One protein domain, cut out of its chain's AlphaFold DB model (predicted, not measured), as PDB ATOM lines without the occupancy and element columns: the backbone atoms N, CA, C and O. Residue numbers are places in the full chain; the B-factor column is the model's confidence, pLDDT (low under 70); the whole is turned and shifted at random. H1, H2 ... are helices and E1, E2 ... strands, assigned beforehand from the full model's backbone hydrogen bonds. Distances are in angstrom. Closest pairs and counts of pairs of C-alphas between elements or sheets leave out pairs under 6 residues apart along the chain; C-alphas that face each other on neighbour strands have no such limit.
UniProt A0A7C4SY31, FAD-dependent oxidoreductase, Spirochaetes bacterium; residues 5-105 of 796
ATOM      1  N   CYS A   5      -8.658 -36.182 -47.054       91.56
ATOM      2  CA  CYS A   5      -8.035 -34.873 -46.916       91.56
ATOM      3  C   CYS A   5      -6.701 -35.009 -46.181       91.56
ATOM      4  O   CYS A   5      -6.588 -35.745 -45.204       91.56
ATOM      5  N   ILE A   6      -5.686 -34.264 -46.618       92.69
ATOM      6  CA  ILE A   6      -4.366 -34.268 -45.981       92.69
ATOM      7  C   ILE A   6      -4.041 -32.847 -45.530       92.69
ATOM      8  O   ILE A   6      -4.062 -31.916 -46.334       92.69
ATOM      9  N   ILE A   7      -3.709 -32.682 -44.250       92.69
ATOM     10  CA  ILE A   7      -3.170 -31.436 -43.707       92.69
ATOM     11  C   ILE A   7      -1.663 -31.600 -43.563       92.69
ATOM     12  O   ILE A   7      -1.175 -32.370 -42.736       92.69
ATOM     13  N   TYR A   8      -0.915 -30.843 -44.360       91.31
ATOM     14  CA  TYR A   8       0.533 -30.768 -44.240       91.31
ATOM     15  C   TYR A   8       0.921 -29.698 -43.222       91.31
ATOM     16  O   TYR A   8       0.568 -28.526 -43.374       91.31
ATOM     17  N   VAL A   9       1.664 -30.089 -42.191       90.44
ATOM     18  CA  VAL A   9       2.135 -29.181 -41.142       90.44
ATOM     19  C   VAL A   9       3.621 -29.399 -40.936       90.44
ATOM     20  O   VAL A   9       4.110 -30.523 -40.898       90.44
ATOM     21  N   ARG A  10       4.363 -28.313 -40.785       87.00
ATOM     22  CA  ARG A  10       5.774 -28.361 -40.415       87.00
ATOM     23  C   ARG A  10       5.952 -28.933 -39.009       87.00
ATOM     24  O   ARG A  10       5.258 -28.513 -38.083       87.00
ATOM     25  N   SER A  11       6.883 -29.874 -38.852       85.50
ATOM     26  CA  SER A  11       7.151 -30.537 -37.565       85.50
ATOM     27  C   SER A  11       7.595 -29.565 -36.465       85.50
ATOM     28  O   SER A  11       7.360 -29.824 -35.287       85.50
ATOM     29  N   GLU A  12       8.149 -28.406 -36.830       84.88
ATOM     30  CA  GLU A  12       8.563 -27.372 -35.877       84.88
ATOM     31  C   GLU A  12       7.374 -26.647 -35.212       84.88
ATOM     32  O   GLU A  12       7.529 -26.041 -34.151       84.88
ATOM     33  N   TYR A  13       6.164 -26.724 -35.782       86.81
ATOM     34  CA  TYR A  13       4.962 -26.067 -35.253       86.81
ATOM     35  C   TYR A  13       4.180 -26.978 -34.298       86.81
ATOM     36  O   TYR A  13       3.012 -27.308 -34.522       86.81
ATOM     37  N   THR A  14       4.817 -27.357 -33.192       88.19
ATOM     38  CA  THR A  14       4.278 -28.300 -32.193       88.19
ATOM     39  C   THR A  14       2.894 -27.911 -31.664       88.19
ATOM     40  O   THR A  14       2.005 -28.758 -31.582       88.19
ATOM     41  N   LEU A  15       2.661 -26.625 -31.376       90.56
ATOM     42  CA  LEU A  15       1.359 -26.135 -30.909       90.56
ATOM     43  C   LEU A  15       0.261 -26.270 -31.977       90.56
ATOM     44  O   LEU A  15      -0.882 -26.591 -31.649       90.56
ATOM     45  N   ALA A  16       0.591 -26.037 -33.251       89.06
ATOM     46  CA  ALA A  16      -0.359 -26.201 -34.348       89.06
ATOM     47  C   ALA A  16      -0.737 -27.678 -34.520       89.06
ATOM     48  O   ALA A  16      -1.920 -27.991 -34.635       89.06
ATOM     49  N   LEU A  17       0.244 -28.583 -34.446       91.25
ATOM     50  CA  LEU A  17       0.023 -30.030 -34.495       91.25
ATOM     51  C   LEU A  17      -0.888 -30.515 -33.368       91.25
ATOM     52  O   LEU A  17      -1.852 -31.235 -33.630       91.25
ATOM     53  N   GLN A  18      -0.628 -30.090 -32.129       93.50
ATOM     54  CA  GLN A  18      -1.464 -30.441 -30.978       93.50
ATOM     55  C   GLN A  18      -2.910 -29.979 -31.177       93.50
ATOM     56  O   GLN A  18      -3.836 -30.772 -31.030       93.50
ATOM     57  N   ARG A  19      -3.110 -28.715 -31.570       94.12
ATOM     58  CA  ARG A  19      -4.448 -28.144 -31.783       94.12
ATOM     59  C   ARG A  19      -5.204 -28.823 -32.922       94.12
ATOM     60  O   ARG A  19      -6.379 -29.128 -32.755       94.12
ATOM     61  N   LEU A  20      -4.542 -29.072 -34.053       93.00
ATOM     62  CA  LEU A  20      -5.153 -29.750 -35.199       93.00
ATOM     63  C   LEU A  20      -5.530 -31.193 -34.851       93.00
ATOM     64  O   LEU A  20      -6.631 -31.621 -35.176       93.00
ATOM     65  N   THR A  21      -4.661 -31.910 -34.136       93.69
ATOM     66  CA  THR A  21      -4.935 -33.290 -33.703       93.69
ATOM     67  C   THR A  21      -6.151 -33.347 -32.779       93.69
ATOM     68  O   THR A  21      -7.055 -34.148 -33.011       93.69
ATOM     69  N   SER A  22      -6.220 -32.465 -31.774       94.94
ATOM     70  CA  SER A  22      -7.384 -32.381 -30.885       94.94
ATOM     71  C   SER A  22      -8.660 -32.016 -31.645       94.94
ATOM     72  O   SER A  22      -9.681 -32.666 -31.457       94.94
ATOM     73  N   ALA A  23      -8.603 -31.038 -32.554       93.50
ATOM     74  CA  ALA A  23      -9.768 -30.610 -33.329       93.50
ATOM     75  C   ALA A  23     -10.312 -31.717 -34.249       93.50
ATOM     76  O   ALA A  23     -11.526 -31.884 -34.350       93.50
ATOM     77  N   ILE A  24      -9.432 -32.492 -34.895       92.94
ATOM     78  CA  ILE A  24      -9.831 -33.654 -35.706       92.94
ATOM     79  C   ILE A  24     -10.503 -34.707 -34.823       92.94
ATOM     80  O   ILE A  24     -11.562 -35.219 -35.186       92.94
ATOM     81  N   HIS A  25      -9.929 -35.000 -33.653       93.75
ATOM     82  CA  HIS A  25     -10.497 -35.967 -32.716       93.75
ATOM     83  C   HIS A  25     -11.882 -35.541 -32.207       93.75
ATOM     84  O   HIS A  25     -12.820 -36.340 -32.204       93.75
ATOM     85  N   ASP A  26     -12.037 -34.270 -31.830       94.69
ATOM     86  CA  ASP A  26     -13.310 -33.720 -31.368       94.69
ATOM     87  C   ASP A  26     -14.369 -33.747 -32.481       94.69
ATOM     88  O   ASP A  26     -15.506 -34.161 -32.244       94.69
ATOM     89  N   ALA A  27     -13.997 -33.386 -33.715       92.69
ATOM     90  CA  ALA A  27     -14.893 -33.444 -34.870       92.69
ATOM     91  C   ALA A  27     -15.344 -34.879 -35.186       92.69
ATOM     92  O   ALA A  27     -16.519 -35.096 -35.490       92.69
ATOM     93  N   GLN A  28     -14.446 -35.863 -35.067       91.25
ATOM     94  CA  GLN A  28     -14.783 -37.282 -35.215       91.25
ATOM     95  C   GLN A  28     -15.749 -37.751 -34.125       91.25
ATOM     96  O   GLN A  28     -16.756 -38.392 -34.419       91.25
ATOM     97  N   LYS A  29     -15.483 -37.394 -32.864       92.12
ATOM     98  CA  LYS A  29     -16.328 -37.767 -31.721       92.12
ATOM     99  C   LYS A  29     -17.746 -37.195 -31.823       92.12
ATOM    100  O   LYS A  29     -18.689 -37.836 -31.369       92.12
ATOM    101  N   LEU A  30     -17.889 -36.003 -32.397       92.38
ATOM    102  CA  LEU A  30     -19.174 -35.332 -32.607       92.38
ATOM    103  C   LEU A  30     -19.894 -35.763 -33.900       92.38
ATOM    104  O   LEU A  30     -20.991 -35.279 -34.159       92.38
ATOM    105  N   GLY A  31     -19.303 -36.649 -34.712       89.94
ATOM    106  CA  GLY A  31     -19.892 -37.097 -35.982       89.94
ATOM    107  C   GLY A  31     -19.830 -36.062 -37.115       89.94
ATOM    108  O   GLY A  31     -20.505 -36.221 -38.132       89.94
ATOM    109  N   PHE A  32     -19.018 -35.008 -36.964       89.50
ATOM    110  CA  PHE A  32     -18.763 -33.998 -38.003       89.50
ATOM    111  C   PHE A  32     -17.646 -34.401 -38.974       89.50
ATOM    112  O   PHE A  32     -17.445 -33.743 -39.995       89.50
ATOM    113  N   LEU A  33     -16.920 -35.476 -38.666       90.94
ATOM    114  CA  LEU A  33     -15.860 -36.040 -39.490       90.94
ATOM    115  C   LEU A  33     -15.815 -37.567 -39.321       90.94
ATOM    116  O   LEU A  33     -16.190 -38.078 -38.270       90.94
ATOM    117  N   GLY A  34     -15.335 -38.302 -40.325       88.31
ATOM    118  CA  GLY A  34     -15.293 -39.765 -40.314       88.31
ATOM    119  C   GLY A  34     -16.377 -40.386 -41.195       88.31
ATOM    120  O   GLY A  34     -16.658 -39.879 -42.282       88.31
ATOM    121  N   ASN A  35     -16.948 -41.505 -40.748       88.81
ATOM    122  CA  ASN A  35     -17.941 -42.257 -41.516       88.81
ATOM    123  C   ASN A  35     -19.344 -41.689 -41.315       88.81
ATOM    124  O   ASN A  35     -19.724 -41.398 -40.183       88.81
ATOM    125  N   SER A  36     -20.115 -41.599 -42.400       88.56
ATOM    126  CA  SER A  36     -21.513 -41.149 -42.384       88.56
ATOM    127  C   SER A  36     -21.712 -39.821 -41.643       88.56
ATOM    128  O   SER A  36     -22.457 -39.737 -40.667       88.56
ATOM    129  N   ILE A  37     -21.016 -38.773 -42.103       90.38
ATOM    130  CA  ILE A  37     -21.004 -37.448 -41.463       90.38
ATOM    131  C   ILE A  37     -22.438 -36.933 -41.328       90.38
ATOM    132  O   ILE A  37     -23.157 -36.873 -42.327       90.38
ATOM    133  N   CYS A  38     -22.842 -36.549 -40.114       87.38
ATOM    134  CA  CYS A  38     -24.208 -36.110 -39.798       87.38
ATOM    135  C   CYS A  38     -25.311 -37.056 -40.330       87.38
ATOM    136  O   CYS A  38     -26.304 -36.582 -40.880       87.38
ATOM    137  N   ASP A  39     -25.112 -38.377 -40.232       87.44
ATOM    138  CA  ASP A  39     -26.024 -39.424 -40.730       87.44
ATOM    139  C   ASP A  39     -26.268 -39.393 -42.254       87.44
ATOM    140  O   ASP A  39     -27.261 -39.915 -42.765       87.44
ATOM    141  N   THR A  40     -25.355 -38.782 -43.015       90.06
ATOM    142  CA  THR A  40     -25.400 -38.780 -44.483       90.06
ATOM    143  C   THR A  40     -24.652 -39.977 -45.083       90.06
ATOM    144  O   THR A  40     -23.898 -40.674 -44.409       90.06
ATOM    145  N   ASN A  41     -24.798 -40.202 -46.394       90.00
ATOM    146  CA  ASN A  41     -24.020 -41.217 -47.124       90.00
ATOM    147  C   ASN A  41     -22.574 -40.769 -47.432       90.00
ATOM    148  O   ASN A  41     -21.842 -41.491 -48.106       90.00
ATOM    149  N   PHE A  42     -22.169 -39.571 -47.001       91.88
ATOM    150  CA  PHE A  42     -20.847 -39.018 -47.273       91.88
ATOM    151  C   PHE A  42     -19.902 -39.262 -46.093       91.88
ATOM    152  O   PHE A  42     -20.257 -39.035 -44.938       91.88
ATOM    153  N   SER A  43     -18.684 -39.704 -46.398       92.19
ATOM    154  CA  SER A  43     -17.620 -39.926 -45.417       92.19
ATOM    155  C   SER A  43     -16.380 -39.141 -45.831       92.19
ATOM    156  O   SER A  43     -16.105 -38.995 -47.022       92.19
ATOM    157  N   CYS A  44     -15.646 -38.615 -44.855       91.94
ATOM    158  CA  CYS A  44     -14.414 -37.872 -45.099       91.94
ATOM    159  C   CYS A  44     -13.407 -38.146 -43.982       91.94
ATOM    160  O   CYS A  44     -13.744 -38.042 -42.799       91.94
ATOM    161  N   SER A  45     -12.177 -38.483 -44.359       90.44
ATOM    162  CA  SER A  45     -11.054 -38.710 -43.450       90.44
ATOM    163  C   SER A  45     -10.031 -37.572 -43.543       90.44
ATOM    164  O   SER A  45      -9.888 -36.940 -44.592       90.44
ATOM    165  N   PHE A  46      -9.338 -37.285 -42.437       92.00
ATOM    166  CA  PHE A  46      -8.239 -36.318 -42.398       92.00
ATOM    167  C   PHE A  46      -6.983 -36.965 -41.834       92.00
ATOM    168  O   PHE A  46      -7.003 -37.455 -40.705       92.00
ATOM    169  N   ASP A  47      -5.889 -36.851 -42.578       90.94
ATOM    170  CA  ASP A  47      -4.555 -37.234 -42.134       90.94
ATOM    171  C   ASP A  47      -3.688 -35.992 -41.917       90.94
ATOM    172  O   ASP A  47      -3.707 -35.050 -42.715       90.94
ATOM    173  N   ILE A  48      -2.893 -35.988 -40.845       92.12
ATOM    174  CA  ILE A  48      -1.867 -34.965 -40.621       92.12
ATOM    175  C   ILE A  48      -0.519 -35.532 -41.053       92.12
ATOM    176  O   ILE A  48      -0.044 -36.521 -40.495       92.12
ATOM    177  N   VAL A  49       0.131 -34.861 -42.000       91.62
ATOM    178  CA  VAL A  49       1.485 -35.203 -42.442       91.62
ATOM    179  C   VAL A  49       2.460 -34.154 -41.930       91.62
ATOM    180  O   VAL A  49       2.299 -32.958 -42.180       91.62
ATOM    181  N   GLN A  50       3.474 -34.617 -41.200       90.12
ATOM    182  CA  GLN A  50       4.501 -33.764 -40.613       90.12
ATOM    183  C   GLN A  50       5.681 -33.607 -41.574       90.12
ATOM    184  O   GLN A  50       6.368 -34.574 -41.895       90.12
ATOM    185  N   GLY A  51       5.922 -32.380 -42.025       83.75
ATOM    186  CA  GLY A  51       7.036 -32.045 -42.903       83.75
ATOM    187  C   GLY A  51       8.385 -32.000 -42.184       83.75
ATOM    188  O   GLY A  51       8.472 -31.551 -41.038       83.75
ATOM    189  N   ALA A  52       9.456 -32.359 -42.896       75.44
ATOM    190  CA  ALA A  52      10.843 -32.347 -42.408       75.44
ATOM    191  C   ALA A  52      11.500 -30.945 -42.354       75.44
ATOM    192  O   ALA A  52      12.722 -30.835 -42.354       75.44
ATOM    193  N   GLY A  53      10.701 -29.871 -42.346       73.62
ATOM    194  CA  GLY A  53      11.157 -28.503 -42.069       73.62
ATOM    195  C   GLY A  53      11.592 -27.630 -43.255       73.62
ATOM    196  O   GLY A  53      11.720 -26.422 -43.090       73.62
ATOM    197  N   ALA A  54      11.740 -28.178 -44.465       81.94
ATOM    198  CA  ALA A  54      12.163 -27.396 -45.636       81.94
ATOM    199  C   ALA A  54      11.116 -26.340 -46.063       81.94
ATOM    200  O   ALA A  54       9.972 -26.693 -46.380       81.94
ATOM    201  N   PHE A  55      11.503 -25.058 -46.149       83.69
ATOM    202  CA  PHE A  55      10.591 -23.943 -46.456       83.69
ATOM    203  C   PHE A  55       9.973 -24.064 -47.854       83.69
ATOM    204  O   PHE A  55       8.800 -23.748 -48.061       83.69
ATOM    205  N   VAL A  56      10.736 -24.601 -48.812       85.25
ATOM    206  CA  VAL A  56      10.272 -24.854 -50.185       85.25
ATOM    207  C   VAL A  56       9.048 -25.774 -50.254       85.25
ATOM    208  O   VAL A  56       8.290 -25.687 -51.216       85.25
ATOM    209  N   CYS A  57       8.787 -26.596 -49.230       87.81
ATOM    210  CA  CYS A  57       7.594 -27.447 -49.161       87.81
ATOM    211  C   CYS A  57       6.291 -26.665 -48.922       87.81
ATOM    212  O   CYS A  57       5.237 -27.279 -48.818       87.81
ATOM    213  N   GLY A  58       6.333 -25.331 -48.823       83.94
ATOM    214  CA  GLY A  58       5.143 -24.491 -48.992       83.94
ATOM    215  C   GLY A  58       4.695 -24.353 -50.456       83.94
ATOM    216  O   GLY A  58       3.583 -23.903 -50.717       83.94
ATOM    217  N   GLU A  59       5.543 -24.726 -51.419       85.75
ATOM    218  CA  GLU A  59       5.203 -24.789 -52.841       85.75
ATOM    219  C   GLU A  59       4.431 -26.079 -53.152       85.75
ATOM    220  O   GLU A  59       4.790 -27.149 -52.672       85.75
ATOM    221  N   GLU A  60       3.377 -25.988 -53.964       87.75
ATOM    222  CA  GLU A  60       2.405 -27.070 -54.188       87.75
ATOM    223  C   GLU A  60       3.005 -28.415 -54.636       87.75
ATOM    224  O   GLU A  60       2.647 -29.462 -54.099       87.75
ATOM    225  N   THR A  61       3.938 -28.418 -55.590       89.75
ATOM    226  CA  THR A  61       4.524 -29.658 -56.119       89.75
ATOM    227  C   THR A  61       5.609 -30.207 -55.197       89.75
ATOM    228  O   THR A  61       5.772 -31.424 -55.091       89.75
ATOM    229  N   ALA A  62       6.331 -29.330 -54.494       90.38
ATOM    230  CA  ALA A  62       7.261 -29.731 -53.443       90.38
ATOM    231  C   ALA A  62       6.533 -30.330 -52.231       90.38
ATOM    232  O   ALA A  62       7.007 -31.314 -51.665       90.38
ATOM    233  N   LEU A  63       5.376 -29.769 -51.869       91.56
ATOM    234  CA  LEU A  63       4.490 -30.275 -50.826       91.56
ATOM    235  C   LEU A  63       4.014 -31.689 -51.162       91.56
ATOM    236  O   LEU A  63       4.173 -32.584 -50.337       91.56
ATOM    237  N   ILE A  64       3.518 -31.915 -52.386       92.31
ATOM    238  CA  ILE A  64       3.123 -33.257 -52.847       92.31
ATOM    239  C   ILE A  64       4.295 -34.234 -52.736       92.31
ATOM    240  O   ILE A  64       4.149 -35.287 -52.124       92.31
ATOM    241  N   ALA A  65       5.468 -33.865 -53.262       90.44
ATOM    242  CA  ALA A  65       6.647 -34.727 -53.212       90.44
ATOM    243  C   ALA A  65       7.028 -35.096 -51.766       90.44
ATOM    244  O   ALA A  65       7.327 -36.255 -51.491       90.44
ATOM    245  N   SER A  66       6.962 -34.134 -50.840       91.56
ATOM    246  CA  SER A  66       7.217 -34.360 -49.411       91.56
ATOM    247  C   SER A  66       6.223 -35.356 -48.800       91.56
ATOM    248  O   SER A  66       6.627 -36.297 -48.118       91.56
ATOM    249  N   ILE A  67       4.925 -35.212 -49.099       91.81
ATOM    250  CA  ILE A  67       3.869 -36.123 -48.616       91.81
ATOM    251  C   ILE A  67       4.017 -37.533 -49.213       91.81
ATOM    252  O   ILE A  67       3.663 -38.525 -48.580       91.81
ATOM    253  N   GLU A  68       4.569 -37.649 -50.419       91.62
ATOM    254  CA  GLU A  68       4.897 -38.928 -51.060       91.62
ATOM    255  C   GLU A  68       6.174 -39.584 -50.502       91.62
ATOM    256  O   GLU A  68       6.548 -40.670 -50.945       91.62
ATOM    257  N   GLY A  69       6.847 -38.956 -49.532       88.75
ATOM    258  CA  GLY A  69       8.104 -39.442 -48.956       88.75
ATOM    259  C   GLY A  69       9.330 -39.173 -49.833       88.75
ATOM    260  O   GLY A  69      10.402 -39.727 -49.588       88.75
ATOM    261  N   LEU A  70       9.194 -38.333 -50.861       89.00
ATOM    262  CA  LEU A  70      10.288 -37.883 -51.714       89.00
ATOM    263  C   LEU A  70      10.892 -36.581 -51.172       89.00
ATOM    264  O   LEU A  70      10.300 -35.862 -50.369       89.00
ATOM    265  N   ALA A  71      12.082 -36.227 -51.659       86.94
ATOM    266  CA  ALA A  71      12.640 -34.906 -51.389       86.94
ATOM    267  C   ALA A  71      11.707 -33.818 -51.954       86.94
ATOM    268  O   ALA A  71      11.355 -33.873 -53.136       86.94
ATOM    269  N   GLY A  72      11.361 -32.818 -51.134       87.00
ATOM    270  CA  GLY A  72      10.464 -31.702 -51.466       87.00
ATOM    271  C   GLY A  72      11.028 -30.748 -52.522       87.00
ATOM    272  O   GLY A  72      11.332 -29.591 -52.249       87.00
ATOM    273  N   ARG A  73      11.222 -31.241 -53.745       87.44
ATOM    274  CA  ARG A  73      11.774 -30.494 -54.876       87.44
ATOM    275  C   ARG A  73      10.650 -30.153 -55.857       87.44
ATOM    276  O   ARG A  73      10.063 -31.082 -56.418       87.44
ATOM    277  N   PRO A  74      10.397 -28.859 -56.133       87.12
ATOM    278  CA  PRO A  74       9.359 -28.452 -57.069       87.12
ATOM    279  C   PRO A  74       9.539 -29.066 -58.460       87.12
ATOM    280  O   PRO A  74      10.672 -29.251 -58.933       87.12
ATOM    281  N   ARG A  75       8.426 -29.338 -59.143       83.31
ATOM    282  CA  ARG A  75       8.361 -29.811 -60.532       83.31
ATOM    283  C   ARG A  75       7.789 -28.713 -61.433       83.31
ATOM    284  O   ARG A  75       7.034 -27.855 -60.993       83.31
ATOM    285  N   MET A  76       8.207 -28.706 -62.698       80.81
ATOM    286  CA  MET A  76       7.657 -27.778 -63.686       80.81
ATOM    287  C   MET A  76       6.224 -28.210 -64.019       80.81
ATOM    288  O   MET A  76       5.968 -29.404 -64.141       80.81
ATOM    289  N   ARG A  77       5.322 -27.238 -64.148       82.75
ATOM    290  CA  ARG A  77       3.926 -27.440 -64.555       82.75
ATOM    291  C   ARG A  77       3.773 -27.011 -66.013       82.75
ATOM    292  O   ARG A  77       4.401 -26.008 -66.376       82.75
ATOM    293  N   PRO A  78       2.951 -27.690 -66.834       84.75
ATOM    294  CA  PRO A  78       2.077 -28.842 -66.529       84.75
ATOM    295  C   PRO A  78       2.808 -30.206 -66.367       84.75
ATOM    296  O   PRO A  78       3.969 -30.302 -66.774       84.75
ATOM    297  N   PRO A  79       2.145 -31.252 -65.806       87.12
ATOM    298  CA  PRO A  79       0.739 -31.267 -65.365       87.12
ATOM    299  C   PRO A  79       0.517 -30.454 -64.085       87.12
ATOM    300  O   PRO A  79       1.425 -30.308 -63.263       87.12
ATOM    301  N   TYR A  80      -0.674 -29.872 -63.940       89.25
ATOM    302  CA  TYR A  80      -1.054 -29.188 -62.701       89.25
ATOM    303  C   TYR A  80      -1.557 -30.204 -61.663       89.25
ATOM    304  O   TYR A  80      -2.184 -31.188 -62.053       89.25
ATOM    305  N   PRO A  81      -1.377 -29.965 -60.347       90.81
ATOM    306  CA  PRO A  81      -1.851 -30.884 -59.304       90.81
ATOM    307  C   PRO A  81      -3.331 -31.266 -59.405       90.81
ATOM    308  O   PRO A  81      -3.700 -32.388 -59.075       90.81
ATOM    309  N   VAL A  82      -4.170 -30.351 -59.897       91.00
ATOM    310  CA  VAL A  82      -5.609 -30.585 -60.107       91.00
ATOM    311  C   VAL A  82      -5.903 -31.599 -61.215       91.00
ATOM    312  O   VAL A  82      -6.981 -32.179 -61.224       91.00
ATOM    313  N   GLU A  83      -4.961 -31.824 -62.130       90.12
ATOM    314  CA  GLU A  83      -5.046 -32.832 -63.191       90.12
ATOM    315  C   GLU A  83      -4.362 -34.126 -62.738       90.12
ATOM    316  O   GLU A  83      -4.947 -35.203 -62.811       90.12
ATOM    317  N   GLN A  84      -3.131 -34.004 -62.234       90.88
ATOM    318  CA  GLN A  84      -2.298 -35.109 -61.773       90.88
ATOM    319  C   GLN A  84      -1.407 -34.617 -60.623       90.88
ATOM    320  O   GLN A  84      -0.409 -33.927 -60.840       90.88
ATOM    321  N   GLY A  85      -1.805 -34.931 -59.392       91.44
ATOM    322  CA  GLY A  85      -1.164 -34.474 -58.160       91.44
ATOM    323  C   GLY A  85      -0.669 -35.630 -57.298       91.44
ATOM    324  O   GLY A  85       0.169 -36.417 -57.729       91.44
ATOM    325  N   TYR A  86      -1.161 -35.710 -56.064       91.19
ATOM    326  CA  TYR A  86      -0.761 -36.717 -55.086       91.19
ATOM    327  C   TYR A  86      -1.051 -38.134 -55.590       91.19
ATOM    328  O   TYR A  86      -2.202 -38.481 -55.859       91.19
ATOM    329  N   ARG A  87      -0.002 -38.958 -55.706       90.62
ATOM    330  CA  ARG A  87      -0.047 -40.337 -56.223       90.62
ATOM    331  C   ARG A  87      -0.730 -40.446 -57.589       90.62
ATOM    332  O   ARG A  87      -1.474 -41.391 -57.831       90.62
ATOM    333  N   ASP A  88      -0.497 -39.458 -58.448       89.94
ATOM    334  CA  ASP A  88      -1.081 -39.341 -59.787       89.94
ATOM    335  C   ASP A  88      -2.612 -39.143 -59.821       89.94
ATOM    336  O   ASP A  88      -3.220 -39.210 -60.888       89.94
ATOM    337  N   PHE A  89      -3.245 -38.828 -58.685       89.81
ATOM    338  CA  PHE A  89      -4.667 -38.479 -58.628       89.81
ATOM    339  C   PHE A  89      -4.894 -36.961 -58.735       89.81
ATOM    340  O   PHE A  89      -4.085 -36.178 -58.221       89.81
ATOM    341  N   PRO A  90      -6.022 -36.515 -59.323       90.44
ATOM    342  CA  PRO A  90      -6.469 -35.126 -59.255       90.44
ATOM    343  C   PRO A  90      -6.492 -34.616 -57.809       90.44
ATOM    344  O   PRO A  90      -7.204 -35.152 -56.961       90.44
ATOM    345  N   THR A  91      -5.698 -33.589 -57.513       91.06
ATOM    346  CA  THR A  91      -5.486 -33.089 -56.150       91.06
ATOM    347  C   THR A  91      -5.699 -31.582 -56.083       91.06
ATOM    348  O   THR A  91      -4.949 -30.798 -56.665       91.06
ATOM    349  N   CYS A  92      -6.701 -31.163 -55.314       90.56
ATOM    350  CA  CYS A  92      -6.922 -29.756 -54.993       90.56
ATOM    351  C   CYS A  92      -6.081 -29.358 -53.778       90.56
ATOM    352  O   CYS A  92      -6.247 -29.916 -52.695       90.56
ATOM    353  N   ILE A  93      -5.206 -28.367 -53.944       90.25
ATOM    354  CA  ILE A  93      -4.373 -27.833 -52.864       90.25
ATOM    355  C   ILE A  93      -4.901 -26.456 -52.481       90.25
ATOM    356  O   ILE A  93      -4.987 -25.555 -53.315       90.25
ATOM    357  N   HIS A  94      -5.231 -26.287 -51.202       89.75
ATOM    358  CA  HIS A  94      -5.729 -25.032 -50.653       89.75
ATOM    359  C   HIS A  94      -4.986 -24.671 -49.369       89.75
ATOM    360  O   HIS A  94      -4.593 -25.544 -48.597       89.75
ATOM    361  N   ASN A  95      -4.829 -23.371 -49.119       87.31
ATOM    362  CA  ASN A  95      -4.426 -22.898 -47.802       87.31
ATOM    363  C   ASN A  95      -5.593 -23.106 -46.821       87.31
ATOM    364  O   ASN A  95      -6.748 -22.850 -47.168       87.31
ATOM    365  N   VAL A  96      -5.291 -23.540 -45.595       87.75
ATOM    366  CA  VAL A  96      -6.290 -23.718 -44.530       87.75
ATOM    367  C   VAL A  96      -7.062 -22.417 -44.277       87.75
ATOM    368  O   VAL A  96      -8.282 -22.455 -44.163       87.75
ATOM    369  N   GLU A  97      -6.384 -21.265 -44.312       86.75
ATOM    370  CA  GLU A  97      -6.992 -19.930 -44.195       86.75
ATOM    371  C   GLU A  97      -8.096 -19.712 -45.243       86.75
ATOM    372  O   GLU A  97      -9.164 -19.190 -44.934       86.75
ATOM    373  N   THR A  98      -7.890 -20.164 -46.486       87.38
ATOM    374  CA  THR A  98      -8.904 -20.053 -47.545       87.38
ATOM    375  C   THR A  98     -10.151 -20.865 -47.204       87.38
ATOM    376  O   THR A  98     -11.266 -20.365 -47.353       87.38
ATOM    377  N   LEU A  99      -9.977 -22.094 -46.711       89.75
ATOM    378  CA  LEU A  99     -11.089 -22.974 -46.351       89.75
ATOM    379  C   LEU A  99     -11.857 -22.474 -45.116       89.75
ATOM    380  O   LEU A  99     -13.068 -22.672 -45.044       89.75
ATOM    381  N   CYS A 100     -11.204 -21.754 -44.197       89.50
ATOM    382  CA  CYS A 100     -11.854 -21.147 -43.028       89.50
ATOM    383  C   CYS A 100     -12.938 -20.114 -43.383       89.50
ATOM    384  O   CYS A 100     -13.841 -19.886 -42.582       89.50
ATOM    385  N   ASN A 101     -12.906 -19.531 -44.585       90.25
ATOM    386  CA  ASN A 101     -13.936 -18.591 -45.040       90.25
ATOM    387  C   ASN A 101     -15.229 -19.289 -45.504       90.25
ATOM    388  O   ASN A 101     -16.304 -18.685 -45.509       90.25
ATOM    389  N   VAL A 102     -15.153 -20.569 -45.886       91.81
ATOM    390  CA  VAL A 102     -16.272 -21.308 -46.493       91.81
ATOM    391  C   VAL A 102     -17.473 -21.458 -45.546       91.81
ATOM    392  O   VAL A 102     -18.586 -21.161 -45.988       91.81
ATOM    393  N   PRO A 103     -17.317 -21.834 -44.257       91.62
ATOM    394  CA  PRO A 103     -18.448 -21.931 -43.333       91.62
ATOM    395  C   PRO A 103     -19.233 -20.624 -43.190       91.62
ATOM    396  O   PRO A 103     -20.463 -20.641 -43.190       91.62
ATOM    397  N   PHE A 104     -18.542 -19.479 -43.132       90.56
ATOM    398  CA  PHE A 104     -19.192 -18.169 -43.064       90.56
ATOM    399  C   PHE A 104     -19.992 -17.875 -44.338       90.56
ATOM    400  O   PHE A 104     -21.147 -17.457 -44.259       90.56
ATOM    401  N   ILE A 105     -19.405 -18.140 -45.510       93.69
ATOM    402  CA  ILE A 105     -20.065 -17.936 -46.808       93.69
ATOM    403  C   ILE A 105     -21.315 -18.811 -46.932       93.69
ATOM    404  O   ILE A 105     -22.343 -18.331 -47.407       93.69
TER     405      ILE A 105
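This is residues 5 to 105 of the 796 residues of the protein "FAD-dependent oxidoreductase" of Spirochaetes bacterium (UniProt A0A7C4SY31). A short parallel ribbon of two strands, E1 and E2, runs through the middle, with the long helix H1 packed along one face and the short helix H3 near one end of the other; H2 makes a corner with H3. Beyond H3, residues 68 to 95 swing out in a wide loop, and residues 97 to 105, of which 97 to 100 belong to H4 and 102 to 105 to H5, stick out as a tail. The printed part has 101 residues, under half of them in named elements, in the order E1, H1, E2, H2, H3, H4, H5; the class is mixed, helices and strands. It is only just compact, close to loose, with a radius of gyration of the C-alphas of 14.9 A and spans of 42 by 31 by 27 A.

E1, residues 5 to 10, and E2, residues 45 to 51, are parallel neighbours at 23 degrees; N 7 and O 47 are 2.8 A apart and N 49 and O 7 2.9 A, within hydrogen-bond range. With H1, residues 14 to 29, they form a strand-helix-strand unit, two parallel strands joined through a helix, with a right-handed crossover. The closest C-alphas of H1 and E2 are those of Ile 24 and Phe 46, 7.4 A apart. For H3, residues 60 to 67, and E2 they are those of Val 49 and Ile 67, 6.7 A. H2, residues 55 to 58, and H3 touch only at the corner, at the C-alphas of Cys 57 and Leu 63, 4.5 A. H4, residues 96 to 100, is apart from E1, but only just, at 8.4 A, and meets H5, residues 102 to 105, only through their link. Every O i to N i+4 pair is within hydrogen-bond range in H1, H3 and H4; H2 and H5 are too short for one, and each has its one O i to N i+3 pair within range.

E1 begins at C-alpha 5 (-8.035, -34.873, -46.916) and measures 16.6 A, E2 19.3 A. H1 measures 22.7 A from C-alpha 14 (4.278, -28.300, -32.193), and H3 10.7 A. H2, H4 and H5 measure 6.0, 6.3 and 5.1 A; H5 ends at C-alpha 105 (-20.065, -17.936, -46.808).

The C-alphas of Asp 39 and Met 76 are the two farthest apart, 42.4 A. The printed part has no cut; the links H1 to E2, 15 residues, and H3 to H4, 28 residues, are long. The mean pLDDT of the printed part is 89.4, and no printed residue is under 70.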